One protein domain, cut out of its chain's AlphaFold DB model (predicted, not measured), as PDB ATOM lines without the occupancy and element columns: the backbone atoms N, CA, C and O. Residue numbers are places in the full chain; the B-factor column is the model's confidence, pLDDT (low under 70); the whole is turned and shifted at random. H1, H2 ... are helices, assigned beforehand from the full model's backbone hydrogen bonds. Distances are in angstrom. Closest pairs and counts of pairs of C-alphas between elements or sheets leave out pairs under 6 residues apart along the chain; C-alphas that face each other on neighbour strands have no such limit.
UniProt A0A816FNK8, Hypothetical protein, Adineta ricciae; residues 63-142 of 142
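Overview. This is residues 63 to 142 of the 142 residues of the protein "Hypothetical protein" of Adineta ricciae (UniProt A0A816FNK8). Two long helices, H1 and H3, lie side by side; shorter H4 folds back from the end of H3 and slants away, its residues 136 to 140 sticking out. At the opposite end, little H2 and a loop join H1 to H3. The 80 printed residues, with four named helices in the order H1 to H4 and no named strand, are all helix in class and loose, radius of gyration of the C-alphas 15.7 A, in a flat outline of 45 by 28 by 14 A.

Arrangement. H1, residues 63 to 88, touches H3, residues 102 to 124, at a shallow tilt of 10 degrees, opposite ways; their closest C-alphas, Thr 78 and Thr 107, are 6.0 A apart. H3, with residues 119 to 123 alone, touches residues 129 to 132 of H4, residues 129 to 140, at a steep tilt of 40 degrees, opposite ways, a helical hairpin; the closest C-alphas, Val 122 and Phe 132, are 7.2 A apart. H2, residues 90 to 93, and H1 only just touch, with 3 pairs of C-alphas within 8 A, and only at the corner; the closest C-alphas are Phe 86 and Leu 92, 6.7 A. H4 is apart from H1 and H2. Every O i to N i+4 pair is within hydrogen-bond range in H1, H3 and H4; H2 is too short for one.

Along the chain. H1 runs 37.4 A from C-alpha 63 at (36.586, -39.912, 39.201), H2 5.9 A, H3 32.8 A, and H4 15.7 A to C-alpha 140 at (26.731, -20.583, 23.164).

Size, cuts and confidence. The farthest C-alphas, Asp 91 and Arg 126, are 45.8 A apart. The printed part has no cut and no long link. pLDDT is under 70 at residues 90 to 100 and 126 to 142.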
ATOM      1  N   TRP A  63      36.246 -41.088  40.001       73.88
ATOM      2  CA  TRP A  63      36.586 -39.912  39.201       73.88
ATOM      3  C   TRP A  63      35.640 -38.741  39.498       73.88
ATOM      4  O   TRP A  63      36.113 -37.654  39.826       73.88
ATOM      5  N   GLN A  64      34.327 -38.990  39.529       76.12
ATOM      6  CA  GLN A  64      33.326 -37.970  39.864       76.12
ATOM      7  C   GLN A  64      33.561 -37.366  41.256       76.12
ATOM      8  O   GLN A  64      33.530 -36.151  41.423       76.12
ATOM      9  N   ARG A  65      33.861 -38.199  42.266       73.44
ATOM     10  CA  ARG A  65      34.169 -37.717  43.625       73.44
ATOM     11  C   ARG A  65      35.437 -36.872  43.675       73.44
ATOM     12  O   ARG A  65      35.480 -35.905  44.424       73.44
ATOM     13  N   LEU A  66      36.471 -37.246  42.923       81.12
ATOM     14  CA  LEU A  66      37.712 -36.474  42.863       81.12
ATOM     15  C   LEU A  66      37.482 -35.105  42.228       81.12
ATOM     16  O   LEU A  66      37.933 -34.109  42.784       81.12
ATOM     17  N   ASN A  67      36.743 -35.047  41.124       81.75
ATOM     18  CA  ASN A  67      36.423 -33.778  40.477       81.75
ATOM     19  C   ASN A  67      35.533 -32.904  41.368       81.75
ATOM     20  O   ASN A  67      35.813 -31.718  41.516       81.75
ATOM     21  N   LEU A  68      34.563 -33.500  42.071       82.38
ATOM     22  CA  LEU A  68      33.735 -32.796  43.052       82.38
ATOM     23  C   LEU A  68      34.547 -32.224  44.227       82.38
ATOM     24  O   LEU A  68      34.290 -31.112  44.671       82.38
ATOM     25  N   LEU A  69      35.531 -32.962  44.749       84.19
ATOM     26  CA  LEU A  69      36.383 -32.463  45.836       84.19
ATOM     27  C   LEU A  69      37.252 -31.284  45.385       84.19
ATOM     28  O   LEU A  69      37.447 -30.336  46.143       84.19
ATOM     29  N   ILE A  70      37.781 -31.340  44.162       84.38
ATOM     30  CA  ILE A  70      38.635 -30.277  43.622       84.38
ATOM     31  C   ILE A  70      37.802 -29.029  43.309       84.38
ATOM     32  O   ILE A  70      38.239 -27.926  43.634       84.38
ATOM     33  N   SER A  71      36.587 -29.187  42.775       83.56
ATOM     34  CA  SER A  71      35.663 -28.070  42.553       83.56
ATOM     35  C   SER A  71      35.207 -27.420  43.863       83.56
ATOM     36  O   SER A  71      35.131 -26.197  43.957       83.56
ATOM     37  N   TRP A  72      35.000 -28.216  44.917       87.12
ATOM     38  CA  TRP A  72      34.737 -27.717  46.269       87.12
ATOM     39  C   TRP A  72      35.893 -26.891  46.829       87.12
ATOM     40  O   TRP A  72      35.673 -25.805  47.363       87.12
ATOM     41  N   LEU A  73      37.129 -27.382  46.702       86.25
ATOM     42  CA  LEU A  73      38.314 -26.629  47.122       86.25
ATOM     43  C   LEU A  73      38.450 -25.326  46.337       86.25
ATOM     44  O   LEU A  73      38.746 -24.290  46.928       86.25
ATOM     45  N   HIS A  74      38.193 -25.366  45.031       87.88
ATOM     46  CA  HIS A  74      38.188 -24.177  44.193       87.88
ATOM     47  C   HIS A  74      37.181 -23.135  44.701       87.88
ATOM     48  O   HIS A  74      37.572 -21.996  44.949       87.88
ATOM     49  N   ALA A  75      35.926 -23.538  44.931       86.31
ATOM     50  CA  ALA A  75      34.873 -22.662  45.443       86.31
ATOM     51  C   ALA A  75      35.190 -22.098  46.839       86.31
ATOM     52  O   ALA A  75      34.901 -20.937  47.122       86.31
ATOM     53  N   LEU A  76      35.817 -22.894  47.709       90.19
ATOM     54  CA  LEU A  76      36.229 -22.443  49.036       90.19
ATOM     55  C   LEU A  76      37.327 -21.375  48.949       90.19
ATOM     56  O   LEU A  76      37.230 -20.340  49.605       90.19
ATOM     57  N   ILE A  77      38.349 -21.592  48.117       88.25
ATOM     58  CA  ILE A  77      39.456 -20.642  47.965       88.25
ATOM     59  C   ILE A  77      38.967 -19.349  47.303       88.25
ATOM     60  O   ILE A  77      39.251 -18.265  47.811       88.25
ATOM     61  N   THR A  78      38.211 -19.436  46.203       87.81
ATOM     62  CA  THR A  78      37.682 -18.242  45.528       87.81
ATOM     63  C   THR A  78      36.683 -17.498  46.400       87.81
ATOM     64  O   THR A  78      36.768 -16.279  46.492       87.81
ATOM     65  N   GLY A  79      35.808 -18.202  47.123       86.62
ATOM     66  CA  GLY A  79      34.880 -17.592  48.074       86.62
ATOM     67  C   GLY A  79      35.592 -16.815  49.183       86.62
ATOM     68  O   GLY A  79      35.227 -15.675  49.470       86.62
ATOM     69  N   VAL A  80      36.655 -17.384  49.764       89.44
ATOM     70  CA  VAL A  80      37.464 -16.705  50.790       89.44
ATOM     71  C   VAL A  80      38.202 -15.496  50.213       89.44
ATOM     72  O   VAL A  80      38.218 -14.445  50.848       89.44
ATOM     73  N   LEU A  81      38.779 -15.603  49.012       84.94
ATOM     74  CA  LEU A  81      39.481 -14.491  48.358       84.94
ATOM     75  C   LEU A  81      38.538 -13.342  47.980       84.94
ATOM     76  O   LEU A  81      38.886 -12.170  48.155       84.94
ATOM     77  N   VAL A  82      37.331 -13.660  47.508       84.88
ATOM     78  CA  VAL A  82      36.284 -12.667  47.242       84.88
ATOM     79  C   VAL A  82      35.874 -11.991  48.544       84.88
ATOM     80  O   VAL A  82      35.916 -10.764  48.628       84.88
ATOM     81  N   LEU A  83      35.555 -12.760  49.589       86.56
ATOM     82  CA  LEU A  83      35.169 -12.202  50.886       86.56
ATOM     83  C   LEU A  83      36.275 -11.317  51.475       86.56
ATOM     84  O   LEU A  83      35.998 -10.220  51.958       86.56
ATOM     85  N   TYR A  84      37.532 -11.751  51.377       85.38
ATOM     86  CA  TYR A  84      38.686 -10.954  51.779       85.38
ATOM     87  C   TYR A  84      38.771  -9.643  50.987       85.38
ATOM     88  O   TYR A  84      38.962  -8.587  51.584       85.38
ATOM     89  N   SER A  85      38.556  -9.679  49.668       78.94
ATOM     90  CA  SER A  85      38.544  -8.476  48.820       78.94
ATOM     91  C   SER A  85      37.483  -7.466  49.272       78.94
ATOM     92  O   SER A  85      37.774  -6.275  49.357       78.94
ATOM     93  N   PHE A  86      36.287  -7.944  49.628       77.62
ATOM     94  CA  PHE A  86      35.172  -7.120  50.116       77.62
ATOM     95  C   PHE A  86      35.390  -6.509  51.508       77.62
ATOM     96  O   PHE A  86      34.777  -5.486  51.834       77.62
ATOM     97  N   LEU A  87      36.201  -7.154  52.350       82.12
ATOM     98  CA  LEU A  87      36.530  -6.675  53.695       82.12
ATOM     99  C   LEU A  87      37.744  -5.740  53.691       82.12
ATOM    100  O   LEU A  87      37.740  -4.745  54.408       82.12
ATOM    101  N   ALA A  88      38.764  -6.052  52.890       79.00
ATOM    102  CA  ALA A  88      40.007  -5.290  52.828       79.00
ATOM    103  C   ALA A  88      39.865  -3.971  52.051       79.00
ATOM    104  O   ALA A  88      40.555  -3.004  52.367       79.00
ATOM    105  N   TYR A  89      38.973  -3.921  51.059       73.69
ATOM    106  CA  TYR A  89      38.761  -2.747  50.215       73.69
ATOM    107  C   TYR A  89      37.288  -2.322  50.267       73.69
ATOM    108  O   TYR A  89      36.484  -2.784  49.457       73.69
ATOM    109  N   PRO A  90      36.892  -1.452  51.214       68.94
ATOM    110  CA  PRO A  90      35.514  -0.966  51.294       68.94
ATOM    111  C   PRO A  90      35.106  -0.154  50.052       68.94
ATOM    112  O   PRO A  90      33.933  -0.171  49.682       68.94
ATOM    113  N   ASP A  91      36.071   0.470  49.369       65.12
ATOM    114  CA  ASP A  91      35.861   1.253  48.143       65.12
ATOM    115  C   ASP A  91      35.415   0.400  46.945       65.12
ATOM    116  O   ASP A  91      34.736   0.901  46.051       65.12
ATOM    117  N   LEU A  92      35.686  -0.914  46.969       62.41
ATOM    118  CA  LEU A  92      35.218  -1.855  45.944       62.41
ATOM    119  C   LEU A  92      33.685  -1.964  45.887       62.41
ATOM    120  O   LEU A  92      33.144  -2.434  44.895       62.41
ATOM    121  N   ARG A  93      32.976  -1.551  46.950       60.44
ATOM    122  CA  ARG A  93      31.503  -1.538  46.985       60.44
ATOM    123  C   ARG A  93      30.903  -0.394  46.174       60.44
ATOM    124  O   ARG A  93      29.743  -0.492  45.785       60.44
ATOM    125  N   ASN A  94      31.665   0.682  45.977       62.53
ATOM    126  CA  ASN A  94      31.189   1.901  45.335       62.53
ATOM    127  C   ASN A  94      31.421   1.875  43.820       62.53
ATOM    128  O   ASN A  94      30.599   2.416  43.088       62.53
ATOM    129  N   ASP A  95      32.490   1.221  43.352       61.06
ATOM    130  CA  ASP A  95      32.760   1.047  41.923       61.06
ATOM    131  C   ASP A  95      33.498  -0.275  41.639       61.06
ATOM    132  O   ASP A  95      34.691  -0.422  41.908       61.06
ATOM    133  N   PHE A  96      32.773  -1.254  41.092       61.75
ATOM    134  CA  PHE A  96      33.318  -2.566  40.719       61.75
ATOM    135  C   PHE A  96      34.062  -2.560  39.380       61.75
ATOM    136  O   PHE A  96      34.797  -3.504  39.091       61.75
ATOM    137  N   VAL A  97      33.828  -1.548  38.541       62.66
ATOM    138  CA  VAL A  97      34.297  -1.530  37.152       62.66
ATOM    139  C   VAL A  97      35.641  -0.817  37.055       62.66
ATOM    140  O   VAL A  97      36.524  -1.292  36.341       62.66
ATOM    141  N   GLU A  98      35.842   0.266  37.810       56.84
ATOM    142  CA  GLU A  98      37.101   1.022  37.764       56.84
ATOM    143  C   GLU A  98      38.176   0.522  38.747       56.84
ATOM    144  O   GLU A  98      39.370   0.706  38.496       56.84
ATOM    145  N   HIS A  99      37.804  -0.170  39.832       59.59
ATOM    146  CA  HIS A  99      38.754  -0.637  40.856       59.59
ATOM    147  C   HIS A  99      39.135  -2.116  40.703       59.59
ATOM    148  O   HIS A  99      38.696  -3.000  41.445       59.59
ATOM    149  N   VAL A 100      40.035  -2.393  39.757       63.16
ATOM    150  CA  VAL A 100      40.672  -3.712  39.629       63.16
ATOM    151  C   VAL A 100      41.885  -3.794  40.561       63.16
ATOM    152  O   VAL A 100      42.952  -3.256  40.272       63.16
ATOM    153  N   ASN A 101      41.729  -4.495  41.685       70.81
ATOM    154  CA  ASN A 101      42.795  -4.722  42.660       70.81
ATOM    155  C   ASN A 101      43.576  -6.016  42.381       70.81
ATOM    156  O   ASN A 101      43.105  -6.942  41.721       70.81
ATOM    157  N   LEU A 102      44.780  -6.126  42.953       74.00
ATOM    158  CA  LEU A 102      45.618  -7.323  42.805       74.00
ATOM    159  C   LEU A 102      44.877  -8.602  43.247       74.00
ATOM    160  O   LEU A 102      45.008  -9.646  42.618       74.00
ATOM    161  N   VAL A 103      44.061  -8.517  44.303       74.69
ATOM    162  CA  VAL A 103      43.312  -9.667  44.833       74.69
ATOM    163  C   VAL A 103      42.210 -10.122  43.875       74.69
ATOM    164  O   VAL A 103      42.050 -11.325  43.657       74.69
ATOM    165  N   THR A 104      41.483  -9.194  43.245       76.75
ATOM    166  CA  THR A 104      40.453  -9.551  42.258       76.75
ATOM    167  C   THR A 104      41.086 -10.140  41.000       76.75
ATOM    168  O   THR A 104      40.576 -11.121  40.461       76.75
ATOM    169  N   TYR A 105      42.259  -9.640  40.603       79.00
ATOM    170  CA  TYR A 105      43.048 -10.206  39.512       79.00
ATOM    171  C   TYR A 105      43.527 -11.638  39.797       79.00
ATOM    172  O   TYR A 105      43.344 -12.532  38.971       79.00
ATOM    173  N   VAL A 106      44.090 -11.882  40.986       80.00
ATOM    174  CA  VAL A 106      44.524 -13.221  41.420       80.00
ATOM    175  C   VAL A 106      43.338 -14.179  41.494       80.00
ATOM    176  O   VAL A 106      43.440 -15.308  41.027       80.00
ATOM    177  N   THR A 107      42.196 -13.726  42.014       83.81
ATOM    178  CA  THR A 107      40.967 -14.531  42.074       83.81
ATOM    179  C   THR A 107      40.481 -14.907  40.676       83.81
ATOM    180  O   THR A 107      40.170 -16.068  40.427       83.81
ATOM    181  N   CYS A 108      40.478 -13.955  39.739       82.81
ATOM    182  CA  CYS A 108      40.100 -14.198  38.348       82.81
ATOM    183  C   CYS A 108      41.044 -15.204  37.672       82.81
ATOM    184  O   CYS A 108      40.595 -16.174  37.061       82.81
ATOM    185  N   SER A 109      42.355 -15.033  37.848       83.12
ATOM    186  CA  SER A 109      43.362 -15.949  37.307       83.12
ATOM    187  C   SER A 109      43.279 -17.353  37.922       83.12
ATOM    188  O   SER A 109      43.434 -18.342  37.204       83.12
ATOM    189  N   LEU A 110      42.958 -17.462  39.216       83.19
ATOM    190  CA  LEU A 110      42.728 -18.736  39.900       83.19
ATOM    191  C   LEU A 110      41.498 -19.469  39.342       83.19
ATOM    192  O   LEU A 110      41.566 -20.672  39.090       83.19
ATOM    193  N   SER A 111      40.397 -18.748  39.115       86.06
ATOM    194  CA  SER A 111      39.184 -19.278  38.475       86.06
ATOM    195  C   SER A 111      39.422 -19.717  37.044       86.06
ATOM    196  O   SER A 111      39.012 -20.812  36.663       86.06
ATOM    197  N   PHE A 112      40.145 -18.917  36.267       83.88
ATOM    198  CA  PHE A 112      40.464 -19.264  34.890       83.88
ATOM    199  C   PHE A 112      41.402 -20.481  34.805       83.88
ATOM    200  O   PHE A 112      41.155 -21.402  34.032       83.88
ATOM    201  N   GLY A 113      42.431 -20.553  35.658       82.88
ATOM    202  CA  GLY A 113      43.327 -21.712  35.731       82.88
ATOM    203  C   GLY A 113      42.613 -23.002  36.147       82.88
ATOM    204  O   GLY A 113      42.874 -24.059  35.570       82.88
ATOM    205  N   TYR A 114      41.677 -22.919  37.102       84.44
ATOM    206  CA  TYR A 114      40.803 -24.038  37.465       84.44
ATOM    207  C   TYR A 114      39.921 -24.478  36.292       84.44
ATOM    208  O   TYR A 114      39.855 -25.668  35.995       84.44
ATOM    209  N   PHE A 115      39.286 -23.528  35.602       82.38
ATOM    210  CA  PHE A 115      38.433 -23.809  34.452       82.38
ATOM    211  C   PHE A 115      39.198 -24.545  33.346       82.38
ATOM    212  O   PHE A 115      38.727 -25.561  32.840       82.38
ATOM    213  N   CYS A 116      40.418 -24.101  33.019       82.25
ATOM    214  CA  CYS A 116      41.278 -24.805  32.066       82.25
ATOM    215  C   CYS A 116      41.632 -26.224  32.536       82.25
ATOM    216  O   CYS A 116      41.638 -27.151  31.731       82.25
ATOM    217  N   TYR A 117      41.918 -26.406  33.828       84.62
ATOM    218  CA  TYR A 117      42.175 -27.727  34.402       84.62
ATOM    219  C   TYR A 117      40.960 -28.659  34.272       84.62
ATOM    220  O   TYR A 117      41.116 -29.792  33.815       84.62
ATOM    221  N   ASP A 118      39.767 -28.183  34.626       80.88
ATOM    222  CA  ASP A 118      38.534 -28.972  34.568       80.88
ATOM    223  C   ASP A 118      38.198 -29.352  33.118       80.88
ATOM    224  O   ASP A 118      37.944 -30.518  32.814       80.88
ATOM    225  N   LEU A 119      38.353 -28.401  32.192       79.62
ATOM    226  CA  LEU A 119      38.206 -28.624  30.757       79.62
ATOM    227  C   LEU A 119      39.164 -29.712  30.240       79.62
ATOM    228  O   LEU A 119      38.741 -30.635  29.543       79.62
ATOM    229  N   CYS A 120      40.449 -29.646  30.603       81.75
ATOM    230  CA  CYS A 120      41.435 -30.654  30.214       81.75
ATOM    231  C   CYS A 120      41.125 -32.046  30.796       81.75
ATOM    232  O   CYS A 120      41.325 -33.049  30.102       81.75
ATOM    233  N   ASP A 121      40.643 -32.130  32.041       79.25
ATOM    234  CA  ASP A 121      40.299 -33.404  32.689       79.25
ATOM    235  C   ASP A 121      39.063 -34.052  32.045       79.25
ATOM    236  O   ASP A 121      39.056 -35.259  31.785       79.25
ATOM    237  N   VAL A 122      38.049 -33.247  31.716       75.19
ATOM    238  CA  VAL A 122      36.821 -33.681  31.034       75.19
ATOM    239  C   VAL A 122      37.116 -34.175  29.612       75.19
ATOM    240  O   VAL A 122      36.656 -35.256  29.236       75.19
ATOM    241  N   ILE A 123      37.943 -33.449  28.845       75.88
ATOM    242  CA  ILE A 123      38.349 -33.845  27.482       75.88
ATOM    243  C   ILE A 123      39.147 -35.156  27.501       75.88
ATOM    244  O   ILE A 123      38.907 -36.052  26.687       75.88
ATOM    245  N   SER A 124      40.083 -35.301  28.443       75.06
ATOM    246  CA  SER A 124      40.985 -36.460  28.492       75.06
ATOM    247  C   SER A 124      40.270 -37.767  28.850       75.06
ATOM    248  O   SER A 124      40.679 -38.831  28.390       75.06
ATOM    249  N   ASN A 125      39.191 -37.713  29.639       70.94
ATOM    250  CA  ASN A 125      38.501 -38.912  30.122       70.94
ATOM    251  C   ASN A 125      37.404 -39.464  29.194       70.94
ATOM    252  O   ASN A 125      36.765 -40.447  29.566       70.94
ATOM    253  N   ARG A 126      37.193 -38.891  27.993       57.06
ATOM    254  CA  ARG A 126      36.283 -39.353  26.908       57.06
ATOM    255  C   ARG A 126      34.813 -39.667  27.264       57.06
ATOM    256  O   ARG A 126      34.036 -39.937  26.359       57.06
ATOM    257  N   LYS A 127      34.403 -39.598  28.533       57.28
ATOM    258  CA  LYS A 127      33.017 -39.756  29.025       57.28
ATOM    259  C   LYS A 127      32.353 -38.416  29.355       57.28
ATOM    260  O   LYS A 127      31.230 -38.374  29.837       57.28
ATOM    261  N   GLY A 128      33.081 -37.325  29.125       52.34
ATOM    262  CA  GLY A 128      32.642 -35.958  29.344       52.34
ATOM    263  C   GLY A 128      32.101 -35.268  28.097       52.34
ATOM    264  O   GLY A 128      31.933 -34.063  28.159       52.34
ATOM    265  N   SER A 129      31.861 -35.969  26.980       53.84
ATOM    266  CA  SER A 129      31.280 -35.360  25.772       53.84
ATOM    267  C   SER A 129      29.934 -34.707  26.067       53.84
ATOM    268  O   SER A 129      29.745 -33.557  25.702       53.84
ATOM    269  N   ASP A 130      29.073 -35.382  26.829       57.88
ATOM    270  CA  ASP A 130      27.744 -34.872  27.185       57.88
ATOM    271  C   ASP A 130      27.847 -33.705  28.183       57.88
ATOM    272  O   ASP A 130      27.088 -32.743  28.121       57.88
ATOM    273  N   LEU A 131      28.834 -33.741  29.092       59.38
ATOM    274  CA  LEU A 131      29.087 -32.648  30.039       59.38
ATOM    275  C   LEU A 131      29.743 -31.434  29.366       59.38
ATOM    276  O   LEU A 131      29.448 -30.301  29.726       59.38
ATOM    277  N   PHE A 132      30.629 -31.669  28.397       62.16
ATOM    278  CA  PHE A 132      31.245 -30.647  27.556       62.16
ATOM    279  C   PHE A 132      30.211 -30.018  26.622       62.16
ATOM    280  O   PHE A 132      30.237 -28.809  26.425       62.16
ATOM    281  N   GLU A 133      29.265 -30.804  26.111       61.03
ATOM    282  CA  GLU A 133      28.121 -30.314  25.345       61.03
ATOM    283  C   GLU A 133      27.227 -29.412  26.207       61.03
ATOM    284  O   GLU A 133      26.899 -28.310  25.781       61.03
ATOM    285  N   ILE A 134      26.940 -29.793  27.459       64.00
ATOM    286  CA  ILE A 134      26.233 -28.934  28.430       64.00
ATOM    287  C   ILE A 134      27.039 -27.660  28.754       64.00
ATOM    288  O   ILE A 134      26.468 -26.571  28.832       64.00
ATOM    289  N   LEU A 135      28.365 -27.765  28.910       64.75
ATOM    290  CA  LEU A 135      29.245 -26.622  29.184       64.75
ATOM    291  C   LEU A 135      29.276 -25.636  28.004       64.75
ATOM    292  O   LEU A 135      29.194 -24.425  28.201       64.75
ATOM    293  N   LEU A 136      29.347 -26.153  26.772       65.81
ATOM    294  CA  LEU A 136      29.232 -25.359  25.551       65.81
ATOM    295  C   LEU A 136      27.836 -24.757  25.403       65.81
ATOM    296  O   LEU A 136      27.730 -23.611  24.979       65.81
ATOM    297  N   HIS A 137      26.779 -25.469  25.799       63.78
ATOM    298  CA  HIS A 137      25.413 -24.955  25.736       63.78
ATOM    299  C   HIS A 137      25.229 -23.693  26.596       63.78
ATOM    300  O   HIS A 137      24.500 -22.789  26.196       63.78
ATOM    301  N   HIS A 138      25.928 -23.582  27.730       61.00
ATOM    302  CA  HIS A 138      25.915 -22.376  28.569       61.00
ATOM    303  C   HIS A 138      26.752 -21.212  28.020       61.00
ATOM    304  O   HIS A 138      26.499 -20.063  28.365       61.00
ATOM    305  N   ILE A 139      27.746 -21.495  27.176       62.19
ATOM    306  CA  ILE A 139      28.599 -20.475  26.546       62.19
ATOM    307  C   ILE A 139      27.980 -19.977  25.230       62.19
ATOM    308  O   ILE A 139      28.138 -18.812  24.876       62.19
ATOM    309  N   VAL A 140      27.285 -20.856  24.500       62.59
ATOM    310  CA  VAL A 140      26.731 -20.583  23.164       62.59
ATOM    311  C   VAL A 140      25.307 -20.015  23.222       62.59
ATOM    312  O   VAL A 140      24.929 -19.278  22.314       62.59
ATOM    313  N   PHE A 141      24.546 -20.274  24.291       51.47
ATOM    314  CA  PHE A 141      23.224 -19.676  24.515       51.47
ATOM    315  C   PHE A 141      23.112 -19.089  25.936       51.47
ATOM    316  O   PHE A 141      22.623 -19.773  26.838       51.47
ATOM    317  N   PRO A 142      23.611 -17.857  26.152       47.00
ATOM    318  CA  PRO A 142      23.261 -17.041  27.315       47.00
ATOM    319  C   PRO A 142      21.801 -16.561  27.284       47.00
ATOM    320  O   PRO A 142      21.249 -16.371  26.172       47.00
TER     321      PRO A 142